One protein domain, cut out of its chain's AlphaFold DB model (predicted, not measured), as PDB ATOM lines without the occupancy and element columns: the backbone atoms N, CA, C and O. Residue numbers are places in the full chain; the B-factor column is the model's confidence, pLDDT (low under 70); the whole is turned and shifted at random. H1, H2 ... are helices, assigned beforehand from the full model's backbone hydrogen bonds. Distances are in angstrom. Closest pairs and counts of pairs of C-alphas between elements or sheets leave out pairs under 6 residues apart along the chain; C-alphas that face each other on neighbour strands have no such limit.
ATOM      1  N   ARG A  12      -8.454  38.033 -51.698       63.12
ATOM      2  CA  ARG A  12      -9.396  37.573 -50.663       63.12
ATOM      3  C   ARG A  12      -8.730  36.681 -49.609       63.12
ATOM      4  O   ARG A  12      -9.048  36.808 -48.432       63.12
ATOM      5  N   ALA A  13      -7.790  35.830 -50.014       62.28
ATOM      6  CA  ALA A  13      -7.010  35.010 -49.094       62.28
ATOM      7  C   ALA A  13      -6.043  35.873 -48.266       62.28
ATOM      8  O   ALA A  13      -5.947  35.678 -47.060       62.28
ATOM      9  N   ARG A  14      -5.425  36.901 -48.875       63.41
ATOM     10  CA  ARG A  14      -4.619  37.901 -48.144       63.41
ATOM     11  C   ARG A  14      -5.433  38.685 -47.111       63.41
ATOM     12  O   ARG A  14      -4.964  38.849 -45.992       63.41
ATOM     13  N   ARG A  15      -6.650  39.132 -47.460       64.31
ATOM     14  CA  ARG A  15      -7.558  39.792 -46.501       64.31
ATOM     15  C   ARG A  15      -7.897  38.865 -45.336       64.31
ATOM     16  O   ARG A  15      -7.642  39.231 -44.202       64.31
ATOM     17  N   ARG A  16      -8.332  37.635 -45.626       68.56
ATOM     18  CA  ARG A  16      -8.704  36.661 -44.592       68.56
ATOM     19  C   ARG A  16      -7.538  36.283 -43.675       68.56
ATOM     20  O   ARG A  16      -7.738  36.147 -42.478       68.56
ATOM     21  N   ALA A  17      -6.325  36.151 -44.215       69.12
ATOM     22  CA  ALA A  17      -5.124  35.916 -43.413       69.12
ATOM     23  C   ALA A  17      -4.784  37.117 -42.509       69.12
ATOM     24  O   ALA A  17      -4.436  36.928 -41.346       69.12
ATOM     25  N   GLY A  18      -4.934  38.347 -43.016       77.81
ATOM     26  CA  GLY A  18      -4.786  39.564 -42.213       77.81
ATOM     27  C   GLY A  18      -5.850  39.693 -41.119       77.81
ATOM     28  O   GLY A  18      -5.533  40.104 -40.004       77.81
ATOM     29  N   ASP A  19      -7.085  39.287 -41.415       82.06
ATOM     30  CA  ASP A  19      -8.188  39.271 -40.453       82.06
ATOM     31  C   ASP A  19      -7.915  38.268 -39.323       82.06
ATOM     32  O   ASP A  19      -8.070  38.615 -38.156       82.06
ATOM     33  N   LEU A  20      -7.413  37.069 -39.639       84.38
ATOM     34  CA  LEU A  20      -7.053  36.061 -38.633       84.38
ATOM     35  C   LEU A  20      -5.912  36.524 -37.718       84.38
ATOM     36  O   LEU A  20      -6.026  36.393 -36.505       84.38
ATOM     37  N   ALA A  21      -4.852  37.128 -38.266       87.44
ATOM     38  CA  ALA A  21      -3.748  37.656 -37.457       87.44
ATOM     39  C   ALA A  21      -4.191  38.803 -36.530       87.44
ATOM     40  O   ALA A  21      -3.691  38.955 -35.414       87.44
ATOM     41  N   ARG A  22      -5.144  39.627 -36.982       90.25
ATOM     42  CA  ARG A  22      -5.733  40.690 -36.159       90.25
ATOM     43  C   ARG A  22      -6.594  40.125 -35.035       90.25
ATOM     44  O   ARG A  22      -6.545  40.649 -33.927       90.25
ATOM     45  N   VAL A  23      -7.386  39.100 -35.338       90.00
ATOM     46  CA  VAL A  23      -8.244  38.407 -34.375       90.00
ATOM     47  C   VAL A  23      -7.390  37.720 -33.308       90.00
ATOM     48  O   VAL A  23      -7.613  37.974 -32.131       90.00
ATOM     49  N   ASP A  24      -6.355  36.974 -33.698       93.12
ATOM     50  CA  ASP A  24      -5.422  36.311 -32.773       93.12
ATOM     51  C   ASP A  24      -4.710  37.306 -31.843       93.12
ATOM     52  O   ASP A  24      -4.631  37.106 -30.637       93.12
ATOM     53  N   ARG A  25      -4.292  38.470 -32.354       92.12
ATOM     54  CA  ARG A  25      -3.694  39.516 -31.510       92.12
ATOM     55  C   ARG A  25      -4.621  40.009 -30.389       92.12
ATOM     56  O   ARG A  25      -4.128  40.494 -29.373       92.12
ATOM     57  N   VAL A  26      -5.936  39.976 -30.604       93.88
ATOM     58  CA  VAL A  26      -6.933  40.495 -29.655       93.88
ATOM     59  C   VAL A  26      -7.481  39.388 -28.759       93.88
ATOM     60  O   VAL A  26      -7.651  39.608 -27.563       93.88
ATOM     61  N   PHE A  27      -7.752  38.216 -29.329       92.44
ATOM     62  CA  PHE A  27      -8.471  37.123 -28.677       92.44
ATOM     63  C   PHE A  27      -7.596  35.894 -28.395       92.44
ATOM     64  O   PHE A  27      -7.979  35.055 -27.588       92.44
ATOM     65  N   GLY A  28      -6.418  35.807 -29.010       91.38
ATOM     66  CA  GLY A  28      -5.570  34.620 -29.023       91.38
ATOM     67  C   GLY A  28      -6.031  33.567 -30.032       91.38
ATOM     68  O   GLY A  28      -6.966  33.775 -30.810       91.38
ATOM     69  N   GLU A  29      -5.365  32.414 -29.988       91.50
ATOM     70  CA  GLU A  29      -5.610  31.292 -30.899       91.50
ATOM     71  C   GLU A  29      -6.998  30.669 -30.680       91.50
ATOM     72  O   GLU A  29      -7.674  30.255 -31.624       91.50
ATOM     73  N   VAL A  30      -7.430  30.609 -29.418       93.75
ATOM     74  CA  VAL A  30      -8.692  29.990 -29.008       93.75
ATOM     75  C   VAL A  30      -9.764  31.064 -28.889       93.75
ATOM     76  O   VAL A  30      -9.689  31.939 -28.031       93.75
ATOM     77  N   LEU A  31     -10.791  30.970 -29.733       89.19
ATOM     78  CA  LEU A  31     -11.927  31.883 -29.694       89.19
ATOM     79  C   LEU A  31     -12.987  31.427 -28.687       89.19
ATOM     80  O   LEU A  31     -13.203  30.221 -28.532       89.19
ATOM     81  N   PRO A  32     -13.694  32.373 -28.043       88.88
ATOM     82  CA  PRO A  32     -14.871  32.037 -27.259       88.88
ATOM     83  C   PRO A  32     -15.921  31.376 -28.160       88.88
ATOM     84  O   PRO A  32     -16.193  31.837 -29.270       88.88
ATOM     85  N   SER A  33     -16.503  30.282 -27.676       87.94
ATOM     86  CA  SER A  33     -17.643  29.630 -28.313       87.94
ATOM     87  C   SER A  33     -18.938  30.188 -27.744       87.94
ATOM     88  O   SER A  33     -19.087  30.246 -26.526       87.94
ATOM     89  N   THR A  34     -19.877  30.519 -28.616       88.31
ATOM     90  CA  THR A  34     -21.254  30.849 -28.241       88.31
ATOM     91  C   THR A  34     -22.077  29.564 -28.193       88.31
ATOM     92  O   THR A  34     -21.945  28.710 -29.079       88.31
ATOM     93  N   THR A  35     -22.888  29.388 -27.152       88.00
ATOM     94  CA  THR A  35     -23.792  28.235 -27.048       88.00
ATOM     95  C   THR A  35     -25.044  28.461 -27.896       88.00
ATOM     96  O   THR A  35     -25.354  29.569 -28.326       88.00
ATOM     97  N   ARG A  36     -25.778  27.388 -28.208       83.12
ATOM     98  CA  ARG A  36     -26.944  27.479 -29.103       83.12
ATOM     99  C   ARG A  36     -28.080  28.331 -28.520       83.12
ATOM    100  O   ARG A  36     -28.833  28.914 -29.287       83.12
ATOM    101  N   ASP A  37     -28.204  28.382 -27.200       82.75
ATOM    102  CA  ASP A  37     -29.201  29.181 -26.481       82.75
ATOM    103  C   ASP A  37     -28.910  30.691 -26.512       82.75
ATOM    104  O   ASP A  37     -29.848  31.479 -26.552       82.75
ATOM    105  N   GLU A  38     -27.642  31.106 -26.599       84.19
ATOM    106  CA  GLU A  38     -27.251  32.514 -26.805       84.19
ATOM    107  C   GLU A  38     -27.537  33.007 -28.232       84.19
ATOM    108  O   GLU A  38     -27.449  34.200 -28.525       84.19
ATOM    109  N   TRP A  39     -27.835  32.075 -29.136       76.75
ATOM    110  CA  TRP A  39     -28.007  32.317 -30.562       76.75
ATOM    111  C   TRP A  39     -29.466  32.392 -30.998       76.75
ATOM    112  O   TRP A  39     -29.694  32.374 -32.202       76.75
ATOM    113  N   ASP A  40     -30.416  32.439 -30.053       69.62
ATOM    114  CA  ASP A  40     -31.856  32.422 -30.327       69.62
ATOM    115  C   ASP A  40     -32.220  33.334 -31.513       69.62
ATOM    116  O   ASP A  40     -32.266  34.560 -31.409       69.62
ATOM    117  N   ASP A  41     -32.435  32.705 -32.674       60.69
ATOM    118  CA  ASP A  41     -32.760  33.334 -33.955       60.69
ATOM    119  C   ASP A  41     -34.281  33.523 -34.073       60.69
ATOM    120  O   ASP A  41     -34.896  33.451 -35.130       60.69
ATOM    121  N   GLY A  42     -34.909  33.912 -32.965       55.31
ATOM    122  CA  GLY A  42     -36.254  34.483 -32.960       55.31
ATOM    123  C   GLY A  42     -36.391  35.748 -33.821       55.31
ATOM    124  O   GLY A  42     -37.452  36.346 -33.839       55.31
ATOM    125  N   SER A  43     -35.369  36.148 -34.588       56.62
ATOM    126  CA  SER A  43     -35.439  37.162 -35.637       56.62
ATOM    127  C   SER A  43     -36.162  36.645 -36.896       56.62
ATOM    128  O   SER A  43     -35.749  36.906 -38.031       56.62
ATOM    129  N   SER A  44     -37.337  36.036 -36.724       54.47
ATOM    130  CA  SER A  44     -38.435  36.516 -37.562       54.47
ATOM    131  C   SER A  44     -38.532  37.999 -37.233       54.47
ATOM    132  O   SER A  44     -38.527  38.349 -36.064       54.47
ATOM    133  N   ALA A  45     -38.463  38.883 -38.223       56.28
ATOM    134  CA  ALA A  45     -38.571  40.317 -37.991       56.28
ATOM    135  C   ALA A  45     -39.936  40.616 -37.345       56.28
ATOM    136  O   ALA A  45     -40.922  40.867 -38.044       56.28
ATOM    137  N   ASP A  46     -40.004  40.500 -36.022       57.06
ATOM    138  CA  ASP A  46     -41.196  40.700 -35.233       57.06
ATOM    139  C   ASP A  46     -41.477  42.188 -35.305       57.06
ATOM    140  O   ASP A  46     -40.826  43.017 -34.666       57.06
ATOM    141  N   ARG A  47     -42.455  42.525 -36.145       56.38
ATOM    142  CA  ARG A  47     -43.013  43.873 -36.277       56.38
ATOM    143  C   ARG A  47     -43.369  44.465 -34.904       56.38
ATOM    144  O   ARG A  47     -43.325  45.678 -34.745       56.38
ATOM    145  N   ASP A  48     -43.621  43.604 -33.918       59.50
ATOM    146  CA  ASP A  48     -43.920  43.944 -32.529       59.50
ATOM    147  C   ASP A  48     -42.720  44.536 -31.752       59.50
ATOM    148  O   ASP A  48     -42.906  45.428 -30.922       59.50
ATOM    149  N   GLY A  49     -41.477  44.106 -32.018       66.69
ATOM    150  CA  GLY A  49     -40.283  44.634 -31.329       66.69
ATOM    151  C   GLY A  49     -39.928  46.060 -31.759       66.69
ATOM    152  O   GLY A  49     -39.466  46.894 -30.974       66.69
ATOM    153  N   ASP A  50     -40.229  46.349 -33.017       71.50
ATOM    154  CA  ASP A  50     -40.023  47.627 -33.678       71.50
ATOM    155  C   ASP A  50     -40.976  48.715 -33.130       71.50
ATOM    156  O   ASP A  50     -40.579  49.868 -32.937       71.50
ATOM    157  N   ASP A  51     -42.220  48.346 -32.815       78.81
ATOM    158  CA  ASP A  51     -43.229  49.241 -32.230       78.81
ATOM    159  C   ASP A  51     -42.949  49.570 -30.756       78.81
ATOM    160  O   ASP A  51     -43.112  50.721 -30.327       78.81
ATOM    161  N   TRP A  52     -42.457  48.598 -29.979       79.00
ATOM    162  CA  TRP A  52     -42.014  48.842 -28.604       79.00
ATOM    163  C   TRP A  52     -40.867  49.858 -28.554       79.00
ATOM    164  O   TRP A  52     -40.914  50.790 -27.748       79.00
ATOM    165  N   LEU A  53     -39.881  49.729 -29.448       78.75
ATOM    166  CA  LEU A  53     -38.721  50.621 -29.514       78.75
ATOM    167  C   LEU A  53     -39.112  52.055 -29.896       78.75
ATOM    168  O   LEU A  53     -38.642  53.009 -29.277       78.75
ATOM    169  N   ARG A  54     -40.011  52.222 -30.879       80.44
ATOM    170  CA  ARG A  54     -40.513  53.547 -31.298       80.44
ATOM    171  C   ARG A  54     -41.348  54.242 -30.225       80.44
ATOM    172  O   ARG A  54     -41.420  55.467 -30.211       80.44
ATOM    173  N   SER A  55     -41.942  53.472 -29.316       82.69
ATOM    174  CA  SER A  55     -42.732  53.990 -28.195       82.69
ATOM    175  C   SER A  55     -41.872  54.475 -27.016       82.69
ATOM    176  O   SER A  55     -42.389  55.131 -26.112       82.69
ATOM    177  N   GLN A  56     -40.561  54.194 -27.009       88.56
ATOM    178  CA  GLN A  56     -39.634  54.653 -25.968       88.56
ATOM    179  C   GLN A  56     -39.154  56.090 -26.234       88.56
ATOM    180  O   GLN A  56     -37.996  56.313 -26.584       88.56
TER     181      GLN A  56
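This is residues 12 to 56 of the 65 residues of an uncharacterized protein of Nocardia speluncae (UniProt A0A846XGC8). Two separate helices stand at the far ends of one long, open link: H1, the longer, comes first, the unnamed stretch of residues 28 to 46 swings away from it, and the short H2 comes near the other end, with no contact between the two helices. The printed part has 45 residues with two named helices, H1 then H2, and no named strand; the class is all helix. The whole is extended, with a radius of gyration of the C-alphas of 17.8 A, and elongated, its C-alphas spanning 44 by 24 by 20 A.

Begin at Arg 12, where H1, residues 12 to 27, starts; its residues 12 to 19 stand free. Next comes a long link of 19 residues, in which residues 37 to 39 form a helical run too short to bear a name. Beyond it look for H2, residues 47 to 54, which is apart from H1. Residues 32 to 56, of which 47 to 54 belong to H2, stand free. In H1 and H2 every pair of O i and N i+4 is within hydrogen-bond range.

Find C-alpha 12 at (-9.396, 37.573, -50.663); from there H1 runs 22.0 A to C-alpha 27 at (-8.471, 37.123, -28.677). Then find C-alpha 47 at (-43.013, 43.873, -36.277), where H2 begins; it runs 11.2 A to C-alpha 54 at (-40.513, 53.547, -31.298).

The two C-alphas farthest apart are those of Arg 14 and Ser 55, at 45.9 A. The printed part has no cut, and the link from H1 to H2 is long. In the B-factor column the mean pLDDT of the printed part is 77.2; look for values under 70 at residues 12 to 17 and 40 to 49.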